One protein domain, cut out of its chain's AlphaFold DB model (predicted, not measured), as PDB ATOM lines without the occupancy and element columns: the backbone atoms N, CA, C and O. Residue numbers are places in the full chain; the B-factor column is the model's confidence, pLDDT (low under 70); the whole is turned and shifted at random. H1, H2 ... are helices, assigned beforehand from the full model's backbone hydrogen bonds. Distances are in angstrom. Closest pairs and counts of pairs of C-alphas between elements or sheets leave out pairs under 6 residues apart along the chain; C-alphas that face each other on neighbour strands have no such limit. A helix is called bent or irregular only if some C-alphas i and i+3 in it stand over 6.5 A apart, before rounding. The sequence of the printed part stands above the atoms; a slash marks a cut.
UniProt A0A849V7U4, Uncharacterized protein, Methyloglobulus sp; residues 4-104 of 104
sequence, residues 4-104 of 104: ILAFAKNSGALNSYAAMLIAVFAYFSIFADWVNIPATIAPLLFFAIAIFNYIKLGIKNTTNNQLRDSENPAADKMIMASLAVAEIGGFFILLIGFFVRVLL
ATOM      1  N   ILE A   4      29.188 -15.890  49.019       80.38
ATOM      2  CA  ILE A   4      29.523 -15.613  47.613       80.38
ATOM      3  C   ILE A   4      29.564 -14.107  47.313       80.38
ATOM      4  O   ILE A   4      30.422 -13.651  46.559       80.38
ATOM      5  N   LEU A   5      28.696 -13.302  47.934       81.19
ATOM      6  CA  LEU A   5      28.712 -11.847  47.757       81.19
ATOM      7  C   LEU A   5      29.925 -11.210  48.451       81.19
ATOM      8  O   LEU A   5      30.523 -10.272  47.923       81.19
ATOM      9  N   ALA A   6      30.324 -11.739  49.612       82.81
ATOM     10  CA  ALA A   6      31.556 -11.327  50.284       82.81
ATOM     11  C   ALA A   6      32.798 -11.647  49.431       82.81
ATOM     12  O   ALA A   6      33.679 -10.797  49.293       82.81
ATOM     13  N   PHE A   7      32.832 -12.825  48.797       83.50
ATOM     14  CA  PHE A   7      33.866 -13.173  47.822       83.50
ATOM     15  C   PHE A   7      33.883 -12.192  46.641       83.50
ATOM     16  O   PHE A   7      34.928 -11.621  46.346       83.50
ATOM     17  N   ALA A   8      32.728 -11.918  46.022       85.75
ATOM     18  CA  ALA A   8      32.617 -10.974  44.908       85.75
ATOM     19  C   ALA A   8      33.159  -9.580  45.265       85.75
ATOM     20  O   ALA A   8      33.877  -8.970  44.475       85.75
ATOM     21  N   LYS A   9      32.854  -9.090  46.473       86.25
ATOM     22  CA  LYS A   9      33.340  -7.798  46.973       86.25
ATOM     23  C   LYS A   9      34.861  -7.776  47.132       86.25
ATOM     24  O   LYS A   9      35.504  -6.845  46.654       86.25
ATOM     25  N   ASN A  10      35.430  -8.780  47.799       87.12
ATOM     26  CA  ASN A  10      36.872  -8.846  48.050       87.12
ATOM     27  C   ASN A  10      37.658  -9.013  46.743       87.12
ATOM     28  O   ASN A  10      38.607  -8.271  46.496       87.12
ATOM     29  N   SER A  11      37.212  -9.922  45.874       86.69
ATOM     30  CA  SER A  11      37.786 -10.110  44.539       86.69
ATOM     31  C   SER A  11      37.652  -8.844  43.692       86.69
ATOM     32  O   SER A  11      38.604  -8.446  43.032       86.69
ATOM     33  N   GLY A  12      36.519  -8.140  43.768       87.75
ATOM     34  CA  GLY A  12      36.321  -6.863  43.081       87.75
ATOM     35  C   GLY A  12      37.304  -5.774  43.517       87.75
ATOM     36  O   GLY A  12      37.819  -5.044  42.672       87.75
ATOM     37  N   ALA A  13      37.625  -5.689  44.810       87.88
ATOM     38  CA  ALA A  13      38.628  -4.751  45.310       87.88
ATOM     39  C   ALA A  13      40.038  -5.070  44.775       87.88
ATOM     40  O   ALA A  13      40.738  -4.167  44.316       87.88
ATOM     41  N   LEU A  14      40.431  -6.350  44.771       90.06
ATOM     42  CA  LEU A  14      41.710  -6.797  44.204       90.06
ATOM     43  C   LEU A  14      41.785  -6.528  42.696       90.06
ATOM     44  O   LEU A  14      42.795  -6.026  42.209       90.06
ATOM     45  N   ASN A  15      40.693  -6.780  41.973       88.94
ATOM     46  CA  ASN A  15      40.597  -6.516  40.540       88.94
ATOM     47  C   ASN A  15      40.672  -5.014  40.231       88.94
ATOM     48  O   ASN A  15      41.310  -4.624  39.260       88.94
ATOM     49  N   SER A  16      40.078  -4.155  41.067       89.88
ATOM     50  CA  SER A  16      40.203  -2.698  40.929       89.88
ATOM     51  C   SER A  16      41.637  -2.220  41.153       89.88
ATOM     52  O   SER A  16      42.103  -1.322  40.454       89.88
ATOM     53  N   TYR A  17      42.348  -2.809  42.115       92.06
ATOM     54  CA  TYR A  17      43.763  -2.519  42.332       92.06
ATOM     55  C   TYR A  17      44.615  -2.973  41.136       92.06
ATOM     56  O   TYR A  17      45.422  -2.199  40.619       92.06
ATOM     57  N   ALA A  18      44.380  -4.189  40.635       92.56
ATOM     58  CA  ALA A  18      45.053  -4.716  39.450       92.56
ATOM     59  C   ALA A  18      44.783  -3.866  38.197       92.56
ATOM     60  O   ALA A  18      45.710  -3.564  37.452       92.56
ATOM     61  N   ALA A  19      43.545  -3.409  37.997       93.56
ATOM     62  CA  ALA A  19      43.177  -2.499  36.914       93.56
ATOM     63  C   ALA A  19      43.998  -1.200  36.944       93.56
ATOM     64  O   ALA A  19      44.463  -0.733  35.905       93.56
ATOM     65  N   MET A  20      44.222  -0.640  38.138       93.75
ATOM     66  CA  MET A  20      45.040   0.560  38.298       93.75
ATOM     67  C   MET A  20      46.512   0.296  37.953       93.75
ATOM     68  O   MET A  20      47.134   1.115  37.281       93.75
ATOM     69  N   LEU A  21      47.058  -0.866  38.331       93.12
ATOM     70  CA  LEU A  21      48.413  -1.273  37.935       93.12
ATOM     71  C   LEU A  21      48.544  -1.446  36.418       93.12
ATOM     72  O   LEU A  21      49.496  -0.941  35.830       93.12
ATOM     73  N   ILE A  22      47.582  -2.116  35.778       93.69
ATOM     74  CA  ILE A  22      47.545  -2.289  34.319       93.69
ATOM     75  C   ILE A  22      47.558  -0.925  33.624       93.69
ATOM     76  O   ILE A  22      48.328  -0.733  32.687       93.69
ATOM     77  N   ALA A  23      46.769   0.041  34.105       93.44
ATOM     78  CA  ALA A  23      46.747   1.391  33.547       93.44
ATOM     79  C   ALA A  23      48.112   2.095  33.654       93.44
ATOM     80  O   ALA A  23      48.557   2.720  32.693       93.44
ATOM     81  N   VAL A  24      48.804   1.958  34.791       93.62
ATOM     82  CA  VAL A  24      50.158   2.509  34.976       93.62
ATOM     83  C   VAL A  24      51.156   1.845  34.022       93.62
ATOM     84  O   VAL A  24      51.918   2.547  33.360       93.62
ATOM     85  N   PHE A  25      51.135   0.516  33.888       91.94
ATOM     86  CA  PHE A  25      52.028  -0.182  32.958       91.94
ATOM     87  C   PHE A  25      51.740   0.165  31.498       91.94
ATOM     88  O   PHE A  25      52.676   0.361  30.731       91.94
ATOM     89  N   ALA A  26      50.471   0.306  31.117       92.25
ATOM     90  CA  ALA A  26      50.092   0.753  29.781       92.25
ATOM     91  C   ALA A  26      50.571   2.178  29.486       92.25
ATOM     92  O   ALA A  26      51.072   2.431  28.394       92.25
ATOM     93  N   TYR A  27      50.486   3.085  30.463       91.00
ATOM     94  CA  TYR A  27      50.944   4.467  30.316       91.00
ATOM     95  C   TYR A  27      52.459   4.575  30.089       91.00
ATOM     96  O   TYR A  27      52.913   5.407  29.308       91.00
ATOM     97  N   PHE A  28      53.245   3.730  30.758       91.38
ATOM     98  CA  PHE A  28      54.706   3.730  30.643       91.38
ATOM     99  C   PHE A  28      55.260   2.711  29.635       91.38
ATOM    100  O   PHE A  28      56.477   2.615  29.472       91.38
ATOM    101  N   SER A  29      54.407   1.938  28.965       90.69
ATOM    102  CA  SER A  29      54.837   0.946  27.981       90.69
ATOM    103  C   SER A  29      55.420   1.623  26.738       90.69
ATOM    104  O   SER A  29      54.834   2.554  26.190       90.69
ATOM    105  N   ILE A  30      56.565   1.130  26.256       91.00
ATOM    106  CA  ILE A  30      57.191   1.601  25.007       91.00
ATOM    107  C   ILE A  30      56.464   1.122  23.740       91.00
ATOM    108  O   ILE A  30      56.737   1.611  22.645       91.00
ATOM    109  N   PHE A  31      55.584   0.125  23.860       91.50
ATOM    110  CA  PHE A  31      54.909  -0.452  22.703       91.50
ATOM    111  C   PHE A  31      53.866   0.497  22.110       91.50
ATOM    112  O   PHE A  31      53.353   1.390  22.775       91.50
ATOM    113  N   ALA A  32      53.547   0.281  20.834       92.25
ATOM    114  CA  ALA A  32      52.533   1.056  20.137       92.25
ATOM    115  C   ALA A  32      51.124   0.787  20.693       92.25
ATOM    116  O   ALA A  32      50.825  -0.307  21.180       92.25
ATOM    117  N   ASP A  33      50.228   1.761  20.530       91.88
ATOM    118  CA  ASP A  33      48.860   1.711  21.063       91.88
ATOM    119  C   ASP A  33      48.080   0.473  20.614       91.88
ATOM    120  O   ASP A  33      47.344  -0.115  21.401       91.88
ATOM    121  N   TRP A  34      48.283   0.007  19.379       92.69
ATOM    122  CA  TRP A  34      47.609  -1.191  18.870       92.69
ATOM    123  C   TRP A  34      47.984  -2.479  19.626       92.69
ATOM    124  O   TRP A  34      47.245  -3.455  19.544       92.69
ATOM    125  N   VAL A  35      49.093  -2.479  20.378       92.88
ATOM    126  CA  VAL A  35      49.502  -3.561  21.290       92.88
ATOM    127  C   VAL A  35      49.023  -3.275  22.715       92.88
ATOM    128  O   VAL A  35      48.438  -4.148  23.356       92.88
ATOM    129  N   ASN A  36      49.222  -2.048  23.206       92.69
ATOM    130  CA  ASN A  36      48.861  -1.679  24.580       92.69
ATOM    131  C   ASN A  36      47.347  -1.719  24.823       92.69
ATOM    132  O   ASN A  36      46.907  -2.168  25.882       92.69
ATOM    133  N   ILE A  37      46.539  -1.285  23.852       94.38
ATOM    134  CA  ILE A  37      45.075  -1.251  23.952       94.38
ATOM    135  C   ILE A  37      44.496  -2.655  24.186       94.38
ATOM    136  O   ILE A  37      43.835  -2.841  25.212       94.38
ATOM    137  N   PRO A  38      44.725  -3.668  23.324       94.12
ATOM    138  CA  PRO A  38      44.188  -5.006  23.569       94.12
ATOM    139  C   PRO A  38      44.790  -5.658  24.819       94.12
ATOM    140  O   PRO A  38      44.057  -6.317  25.556       94.12
ATOM    141  N   ALA A  39      46.076  -5.426  25.114       92.62
ATOM    142  CA  ALA A  39      46.727  -5.936  26.323       92.62
ATOM    143  C   ALA A  39      46.133  -5.356  27.622       92.62
ATOM    144  O   ALA A  39      46.142  -6.020  28.655       92.62
ATOM    145  N   THR A  40      45.576  -4.144  27.560       94.50
ATOM    146  CA  THR A  40      44.892  -3.478  28.678       94.50
ATOM    147  C   THR A  40      43.430  -3.903  28.781       94.50
ATOM    148  O   THR A  40      42.951  -4.258  29.858       94.50
ATOM    149  N   ILE A  41      42.702  -3.876  27.662       94.69
ATOM    150  CA  ILE A  41      41.257  -4.127  27.633       94.69
ATOM    151  C   ILE A  41      40.937  -5.590  27.942       94.69
ATOM    152  O   ILE A  41      39.962  -5.852  28.645       94.69
ATOM    153  N   ALA A  42      41.732  -6.547  27.452       93.94
ATOM    154  CA  ALA A  42      41.410  -7.963  27.611       93.94
ATOM    155  C   ALA A  42      41.343  -8.410  29.092       93.94
ATOM    156  O   ALA A  42      40.302  -8.951  29.474       93.94
ATOM    157  N   PRO A  43      42.338  -8.126  29.961       92.81
ATOM    158  CA  PRO A  43      42.226  -8.418  31.392       92.81
ATOM    159  C   PRO A  43      41.057  -7.684  32.071       92.81
ATOM    160  O   PRO A  43      40.311  -8.281  32.843       92.81
ATOM    161  N   LEU A  44      40.852  -6.398  31.753       93.62
ATOM    162  CA  LEU A  44      39.780  -5.581  32.342       93.62
ATOM    163  C   LEU A  44      38.387  -6.150  32.048       93.62
ATOM    164  O   LEU A  44      37.534  -6.203  32.938       93.62
ATOM    165  N   LEU A  45      38.156  -6.592  30.809       93.25
ATOM    166  CA  LEU A  45      36.899  -7.222  30.413       93.25
ATOM    167  C   LEU A  45      36.660  -8.513  31.195       93.25
ATOM    168  O   LEU A  45      35.555  -8.723  31.698       93.25
ATOM    169  N   PHE A  46      37.679  -9.359  31.347       90.25
ATOM    170  CA  PHE A  46      37.540 -10.608  32.089       90.25
ATOM    171  C   PHE A  46      37.326 -10.393  33.590       90.25
ATOM    172  O   PHE A  46      36.439 -11.031  34.163       90.25
ATOM    173  N   PHE A  47      38.003  -9.420  34.208       90.62
ATOM    174  CA  PHE A  47      37.717  -9.010  35.586       90.62
ATOM    175  C   PHE A  47      36.262  -8.572  35.765       90.62
ATOM    176  O   PHE A  47      35.602  -8.989  36.722       90.62
ATOM    177  N   ALA A  48      35.741  -7.763  34.840       90.69
ATOM    178  CA  ALA A  48      34.358  -7.298  34.883       90.69
ATOM    179  C   ALA A  48      33.359  -8.458  34.738       90.69
ATOM    180  O   ALA A  48      32.411  -8.559  35.522       90.69
ATOM    181  N   ILE A  49      33.593  -9.365  33.784       89.62
ATOM    182  CA  ILE A  49      32.760 -10.555  33.561       89.62
ATOM    183  C   ILE A  49      32.755 -11.453  34.804       89.62
ATOM    184  O   ILE A  49      31.686 -11.885  35.241       89.62
ATOM    185  N   ALA A  50      33.921 -11.702  35.405       86.25
ATOM    186  CA  ALA A  50      34.046 -12.531  36.599       86.25
ATOM    187  C   ALA A  50      33.247 -11.950  37.774       86.25
ATOM    188  O   ALA A  50      32.410 -12.641  38.356       86.25
ATOM    189  N   ILE A  51      33.433 -10.661  38.085       87.62
ATOM    190  CA  ILE A  51      32.697  -9.979  39.162       87.62
ATOM    191  C   ILE A  51      31.188 -10.054  38.912       87.62
ATOM    192  O   ILE A  51      30.425 -10.395  39.816       87.62
ATOM    193  N   PHE A  52      30.750  -9.780  37.683       88.06
ATOM    194  CA  PHE A  52      29.334  -9.812  37.328       88.06
ATOM    195  C   PHE A  52      28.719 -11.207  37.492       88.06
ATOM    196  O   PHE A  52      27.611 -11.337  38.022       88.06
ATOM    197  N   ASN A  53      29.445 -12.257  37.108       85.12
ATOM    198  CA  ASN A  53      29.014 -13.638  37.313       85.12
ATOM    199  C   ASN A  53      28.895 -13.983  38.803       85.12
ATOM    200  O   ASN A  53      27.887 -14.568  39.206       85.12
ATOM    201  N   TYR A  54      29.845 -13.555  39.639       83.06
ATOM    202  CA  TYR A  54      29.762 -13.772  41.086       83.06
ATOM    203  C   TYR A  54      28.612 -13.010  41.747       83.06
ATOM    204  O   TYR A  54      27.949 -13.552  42.631       83.06
ATOM    205  N   ILE A  55      28.315 -11.787  41.302       85.44
ATOM    206  CA  ILE A  55      27.148 -11.035  41.784       85.44
ATOM    207  C   ILE A  55      25.856 -11.779  41.427       85.44
ATOM    208  O   ILE A  55      25.016 -11.998  42.298       85.44
ATOM    209  N   LYS A  56      25.710 -12.225  40.171       85.31
ATOM    210  CA  LYS A  56      24.545 -13.011  39.725       85.31
ATOM    211  C   LYS A  56      24.352 -14.279  40.552       85.31
ATOM    212  O   LYS A  56      23.232 -14.583  40.953       85.31
ATOM    213  N   LEU A  57      25.433 -15.005  40.818       82.50
ATOM    214  CA  LEU A  57      25.428 -16.198  41.668       82.50
ATOM    215  C   LEU A  57      24.999 -15.906  43.099       82.50
ATOM    216  O   LEU A  57      24.192 -16.652  43.649       82.50
ATOM    217  N   GLY A  58      25.533 -14.828  43.679       78.69
ATOM    218  CA  GLY A  58      25.179 -14.375  45.018       78.69
ATOM    219  C   GLY A  58      23.688 -14.072  45.122       78.69
ATOM    220  O   GLY A  58      23.032 -14.571  46.025       78.69
ATOM    221  N   ILE A  59      23.126 -13.362  44.137       81.38
ATOM    222  CA  ILE A  59      21.681 -13.088  44.063       81.38
ATOM    223  C   ILE A  59      20.875 -14.390  43.940       81.38
ATOM    224  O   ILE A  59      19.831 -14.538  44.571       81.38
ATOM    225  N   LYS A  60      21.357 -15.356  43.147       81.06
ATOM    226  CA  LYS A  60      20.698 -16.654  42.940       81.06
ATOM    227  C   LYS A  60      20.919 -17.644  44.097       81.06
ATOM    228  O   LYS A  60      20.465 -18.782  43.991       81.06
ATOM    229  N   ASN A  61      21.641 -17.255  45.158       70.50
ATOM    230  CA  ASN A  61      22.030 -18.101  46.296       70.50
ATOM    231  C   ASN A  61      22.606 -19.472  45.899       70.50
ATOM    232  O   ASN A  61      22.511 -20.458  46.628       70.50
ATOM    233  N   THR A  62      23.223 -19.548  44.720       66.31
ATOM    234  CA  THR A  62      23.842 -20.777  44.233       66.31
ATOM    235  C   THR A  62      25.286 -20.782  44.716       66.31
ATOM    236  O   THR A  62      26.139 -20.087  44.174       66.31
ATOM    237  N   THR A  63      25.549 -21.535  45.781       63.38
ATOM    238  CA  THR A  63      26.872 -21.646  46.423       63.38
ATOM    239  C   THR A  63      27.734 -22.761  45.841       63.38
ATOM    240  O   THR A  63      28.884 -22.938  46.238       63.38
ATOM    241  N   ASN A  64      27.182 -23.529  44.908       66.38
ATOM    242  CA  ASN A  64      27.885 -24.622  44.272       66.38
ATOM    243  C   ASN A  64      28.842 -24.087  43.191       66.38
ATOM    244  O   ASN A  64      28.534 -23.103  42.515       66.38
ATOM    245  N   ASN A  65      30.008 -24.720  43.037       68.50
ATOM    246  CA  ASN A  65      30.963 -24.363  41.993       68.50
ATOM    247  C   ASN A  65      30.269 -24.482  40.630       68.50
ATOM    248  O   ASN A  65      29.849 -25.573  40.253       68.50
ATOM    249  N   GLN A  66      30.177 -23.369  39.897       69.62
ATOM    250  CA  GLN A  66      29.499 -23.316  38.595       69.62
ATOM    251  C   GLN A  66      30.055 -24.345  37.614       69.62
ATOM    252  O   GLN A  66      29.319 -24.885  36.799       69.62
ATOM    253  N   LEU A  67      31.350 -24.635  37.744       72.38
ATOM    254  CA  LEU A  67      32.075 -25.564  36.887       72.38
ATOM    255  C   LEU A  67      31.913 -27.031  37.312       72.38
ATOM    256  O   LEU A  67      32.344 -27.919  36.583       72.38
ATOM    257  N   ARG A  68      31.354 -27.309  38.501       72.00
ATOM    258  CA  ARG A  68      31.230 -28.678  39.032       72.00
ATOM    259  C   ARG A  68      30.116 -29.462  38.348       72.00
ATOM    260  O   ARG A  68      30.333 -30.620  38.021       72.00
ATOM    261  N   ASP A  69      28.974 -28.820  38.120       69.88
ATOM    262  CA  ASP A  69      27.771 -29.439  37.542       69.88
ATOM    263  C   ASP A  69      27.443 -28.849  36.156       69.88
ATOM    264  O   ASP A  69      26.281 -28.731  35.773       69.88
ATOM    265  N   SER A  70      28.467 -28.413  35.416       76.56
ATOM    266  CA  SER A  70      28.276 -27.788  34.106       76.56
ATOM    267  C   SER A  70      27.857 -28.803  33.046       76.56
ATOM    268  O   SER A  70      28.469 -29.863  32.908       76.56
ATOM    269  N   GLU A  71      26.847 -28.444  32.249       77.75
ATOM    270  CA  GLU A  71      26.371 -29.243  31.113       77.75
ATOM    271  C   GLU A  71      27.443 -29.407  30.021       77.75
ATOM    272  O   GLU A  71      27.397 -30.364  29.249       77.75
ATOM    273  N   ASN A  72      28.431 -28.501  29.958       84.38
ATOM    274  CA  ASN A  72      29.519 -28.560  28.984       84.38
ATOM    275  C   ASN A  72      30.891 -28.222  29.607       84.38
ATOM    276  O   ASN A  72      31.420 -27.120  29.427       84.38
ATOM    277  N   PRO A  73      31.537 -29.192  30.279       83.62
ATOM    278  CA  PRO A  73      32.815 -28.974  30.954       83.62
ATOM    279  C   PRO A  73      33.981 -28.681  29.995       83.62
ATOM    280  O   PRO A  73      35.014 -28.162  30.423       83.62
ATOM    281  N   ALA A  74      33.860 -29.018  28.706       86.12
ATOM    282  CA  ALA A  74      34.884 -28.703  27.713       86.12
ATOM    283  C   ALA A  74      34.885 -27.207  27.366       86.12
ATOM    284  O   ALA A  74      35.946 -26.580  27.370       86.12
ATOM    285  N   ALA A  75      33.703 -26.629  27.131       85.75
ATOM    286  CA  ALA A  75      33.557 -25.201  26.857       85.75
ATOM    287  C   ALA A  75      34.048 -24.349  28.036       85.75
ATOM    288  O   ALA A  75      34.807 -23.399  27.846       85.75
ATOM    289  N   ASP A  76      33.713 -24.748  29.261       85.31
ATOM    290  CA  ASP A  76      34.152 -24.056  30.471       85.31
ATOM    291  C   ASP A  76      35.673 -24.032  30.629       85.31
ATOM    292  O   ASP A  76      36.260 -22.996  30.944       85.31
ATOM    293  N   LYS A  77      36.341 -25.161  30.361       87.19
ATOM    294  CA  LYS A  77      37.808 -25.227  30.374       87.19
ATOM    295  C   LYS A  77      38.421 -24.300  29.331       87.19
ATOM    296  O   LYS A  77      39.422 -23.653  29.625       87.19
ATOM    297  N   MET A  78      37.829 -24.215  28.140       88.75
ATOM    298  CA  MET A  78      38.296 -23.297  27.098       88.75
ATOM    299  C   MET A  78      38.135 -21.836  27.518       88.75
ATOM    300  O   MET A  78      39.046 -21.042  27.288       88.75
ATOM    301  N   ILE A  79      37.023 -21.480  28.165       87.06
ATOM    302  CA  ILE A  79      36.795 -20.127  28.689       87.06
ATOM    303  C   ILE A  79      37.829 -19.798  29.768       87.06
ATOM    304  O   ILE A  79      38.472 -18.755  29.687       87.06
ATOM    305  N   MET A  80      38.050 -20.697  30.731       88.12
ATOM    306  CA  MET A  80      39.034 -20.494  31.802       88.12
ATOM    307  C   MET A  80      40.466 -20.397  31.262       88.12
ATOM    308  O   MET A  80      41.235 -19.550  31.709       88.12
ATOM    309  N   ALA A  81      40.821 -21.214  30.266       90.25
ATOM    310  CA  ALA A  81      42.117 -21.127  29.599       90.25
ATOM    311  C   ALA A  81      42.275 -19.806  28.835       90.25
ATOM    312  O   ALA A  81      43.315 -19.161  28.931       90.25
ATOM    313  N   SER A  82      41.233 -19.376  28.117       89.25
ATOM    314  CA  SER A  82      41.236 -18.106  27.383       89.25
ATOM    315  C   SER A  82      41.380 -16.916  28.328       89.25
ATOM    316  O   SER A  82      42.154 -16.006  28.050       89.25
ATOM    317  N   LEU A  83      40.687 -16.956  29.468       88.44
ATOM    318  CA  LEU A  83      40.786 -15.960  30.531       88.44
ATOM    319  C   LEU A  83      42.210 -15.899  31.097       88.44
ATOM    320  O   LEU A  83      42.801 -14.825  31.127       88.44
ATOM    321  N   ALA A  84      42.801 -17.046  31.443       89.44
ATOM    322  CA  ALA A  84      44.170 -17.100  31.952       89.44
ATOM    323  C   ALA A  84      45.190 -16.545  30.943       89.44
ATOM    324  O   ALA A  84      46.074 -15.774  31.313       89.44
ATOM    325  N   VAL A  85      45.055 -16.901  29.662       92.75
ATOM    326  CA  VAL A  85      45.928 -16.389  28.594       92.75
ATOM    327  C   VAL A  85      45.756 -14.881  28.414       92.75
ATOM    328  O   VAL A  85      46.752 -14.179  28.261       92.75
ATOM    329  N   ALA A  86      44.528 -14.369  28.457       90.31
ATOM    330  CA  ALA A  86      44.256 -12.945  28.304       90.31
ATOM    331  C   ALA A  86      44.790 -12.120  29.482       90.31
ATOM    332  O   ALA A  86      45.449 -11.104  29.263       90.31
ATOM    333  N   GLU A  87      44.538 -12.557  30.715       90.44
ATOM    334  CA  GLU A  87      44.968 -11.851  31.924       90.44
ATOM    335  C   GLU A  87      46.490 -11.866  32.065       90.44
ATOM    336  O   GLU A  87      47.119 -10.809  32.147       90.44
ATOM    337  N   ILE A  88      47.096 -13.057  32.039       92.19
ATOM    338  CA  ILE A  88      48.543 -13.212  32.210       92.19
ATOM    339  C   ILE A  88      49.265 -12.630  30.996       92.19
ATOM    340  O   ILE A  88      50.193 -11.845  31.157       92.19
ATOM    341  N   GLY A  89      48.830 -12.965  29.782       92.06
ATOM    342  CA  GLY A  89      49.460 -12.498  28.549       92.06
ATOM    343  C   GLY A  89      49.383 -10.982  28.384       92.06
ATOM    344  O   GLY A  89      50.406 -10.350  28.127       92.06
ATOM    345  N   GLY A  90      48.204 -10.385  28.585       89.56
ATOM    346  CA  GLY A  90      48.020  -8.933  28.504       89.56
ATOM    347  C   GLY A  90      48.896  -8.192  29.513       89.56
ATOM    348  O   GLY A  90      49.639  -7.284  29.143       89.56
ATOM    349  N   PHE A  91      48.905  -8.648  30.767       91.56
ATOM    350  CA  PHE A  91      49.773  -8.077  31.794       91.56
ATOM    351  C   PHE A  91      51.264  -8.219  31.452       91.56
ATOM    352  O   PHE A  91      52.009  -7.247  31.572       91.56
ATOM    353  N   PHE A  92      51.706  -9.391  30.985       94.00
ATOM    354  CA  PHE A  92      53.105  -9.627  30.613       94.00
ATOM    355  C   PHE A  92      53.575  -8.716  29.479       94.00
ATOM    356  O   PHE A  92      54.690  -8.203  29.541       94.00
ATOM    357  N   ILE A  93      52.737  -8.484  28.465       92.94
ATOM    358  CA  ILE A  93      53.056  -7.567  27.365       92.94
ATOM    359  C   ILE A  93      53.321  -6.161  27.916       92.94
ATOM    360  O   ILE A  93      54.363  -5.575  27.629       92.94
ATOM    361  N   LEU A  94      52.426  -5.636  28.754       92.50
ATOM    362  CA  LEU A  94      52.586  -4.301  29.339       92.50
ATOM    363  C   LEU A  94      53.806  -4.223  30.266       92.50
ATOM    364  O   LEU A  94      54.551  -3.244  30.232       92.50
ATOM    365  N   LEU A  95      54.046  -5.272  31.053       92.12
ATOM    366  CA  LEU A  95      55.187  -5.366  31.957       92.12
ATOM    367  C   LEU A  95      56.517  -5.339  31.193       92.12
ATOM    368  O   LEU A  95      57.427  -4.603  31.568       92.12
ATOM    369  N   ILE A  96      56.630  -6.100  30.101       92.69
ATOM    370  CA  ILE A  96      57.817  -6.089  29.235       92.69
ATOM    371  C   ILE A  96      57.996  -4.700  28.618       92.69
ATOM    372  O   ILE A  96      59.102  -4.164  28.648       92.69
ATOM    373  N   GLY A  97      56.920  -4.094  28.107       90.38
ATOM    374  CA  GLY A  97      56.965  -2.754  27.523       90.38
ATOM    375  C   GLY A  97      57.464  -1.699  28.512       90.38
ATOM    376  O   GLY A  97      58.268  -0.842  28.147       90.38
ATOM    377  N   PHE A  98      57.043  -1.800  29.773       91.56
ATOM    378  CA  PHE A  98      57.535  -0.971  30.869       91.56
ATOM    379  C   PHE A  98      59.017  -1.220  31.178       91.56
ATOM    380  O   PHE A  98      59.799  -0.273  31.232       91.56
ATOM    381  N   PHE A  99      59.439  -2.476  31.355       92.12
ATOM    382  CA  PHE A  99      60.838  -2.791  31.672       92.12
ATOM    383  C   PHE A  99      61.800  -2.340  30.576       92.12
ATOM    384  O   PHE A  99      62.846  -1.774  30.880       92.12
ATOM    385  N   VAL A 100      61.435  -2.551  29.310       90.69
ATOM    386  CA  VAL A 100      62.231  -2.093  28.168       90.69
ATOM    387  C   VAL A 100      62.348  -0.569  28.173       90.69
ATOM    388  O   VAL A 100      63.433  -0.056  27.940       90.69
ATOM    389  N   ARG A 101      61.270   0.156  28.500       88.62
ATOM    390  CA  ARG A 101      61.280   1.623  28.624       88.62
ATOM    391  C   ARG A 101      62.153   2.139  29.770       88.62
ATOM    392  O   ARG A 101      62.657   3.246  29.675       88.62
ATOM    393  N   VAL A 102      62.245   1.399  30.874       87.75
ATOM    394  CA  VAL A 102      63.039   1.796  32.051       87.75
ATOM    395  C   VAL A 102      64.522   1.476  31.862       87.75
ATOM    396  O   VAL A 102      65.369   2.184  32.400       87.75
ATOM    397  N   LEU A 103      64.836   0.398  31.141       88.75
ATOM    398  CA  LEU A 103      66.208  -0.065  30.933       88.75
ATOM    399  C   LEU A 103      66.928   0.651  29.775       88.75
ATOM    400  O   LEU A 103      68.158   0.686  29.775       88.75
ATOM    401  N   LEU A 104      66.181   1.176  28.798       78.44
ATOM    402  CA  LEU A 104      66.686   1.924  27.635       78.44
ATOM    403  C   LEU A 104      66.466   3.428  27.801       78.44
ATOM    404  O   LEU A 104      67.406   4.183  27.471       78.44
TER     405      LEU A 104
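AT A GLANCE: This is residues 4 to 104 of the 104 residues of an uncharacterized protein of Methyloglobulus sp (UniProt A0A849V7U4). Two long helices, H1 and H2, lie side by side as a nearly straight hairpin, and a third, H3, crosses the first part of H2 at a slant, with the later part of H3 packed on the last residues of H1. The early part of H3 spreads away from H2, so that a wedge stays open between them, and the long link of residues 60 to 72 spans its wide end. The printed part has 101 residues with three named helices in the order H1, H2, H3 and no named strand; its class is all helix. It is a bundle of three helices, up and down, each running against the one before it in the chain. The whole is loose, with a radius of gyration of the C-alphas of 16.0 A, and elongated, spanning 51 by 29 by 18 A.

HOW THE PARTS SIT: Start at H1, residues 4 to 28, and go on to H2, residues 33 to 59: this helical hairpin touches at a shallow tilt of 8 degrees, opposite ways, and its closest C-alphas, those of Leu 5 and Gly 58, are 5.1 A apart. Next look at H3, residues 73 to 103, which forms a second helical hairpin with H2. They touch at a steep tilt of 42 degrees, opposite ways, through residues 36 to 46 of H2 and 83 to 94 of H3 alone; the closest C-alphas, those of Ala 39 and Gly 90, are 3.9 A apart. H1 touches H3 with residues 22 to 28 alone, meeting residues 91 to 101 of H3; the closest C-alphas, those of Phe 28 and Phe 98, are 5.5 A apart. These two run the same way at a tilt of 36 degrees, only just steep. Of the three pairs 1 is at a shallow tilt, and the packing is only just mostly crossed. In H1 and H3 every O i to N i+4 pair is within hydrogen-bond range; in H2 20 of 23 are.

IN THESE COORDINATES: Find C-alpha 4 at (29.523, -15.613, 47.613); from there H1 runs 36.0 A to C-alpha 28. H2 begins at C-alpha 33, at (48.860, 1.711, 21.063), and runs 38.6 A to C-alpha 59. It is neither bent nor irregular, but only just: C-alphas 40 and 43 are 6.2 A apart. H3, the longest helix, runs 44.2 A from C-alpha 73 to C-alpha 103 at (66.208, -0.065, 30.933).

THE WHOLE: The C-alphas farthest apart, those of Asn 61 and Leu 104, the chain's last residue, are 52.4 A apart. The printed part has no cut. The link from H1 to H2 is tight, and that from H2 to H3 is long, with 13 residues. Residues 68 to 75, of which 73 to 75 belong to H3, stand free. The mean pLDDT of the printed part is 87.3; look for values under 70 at residues 62 to 66 and 69.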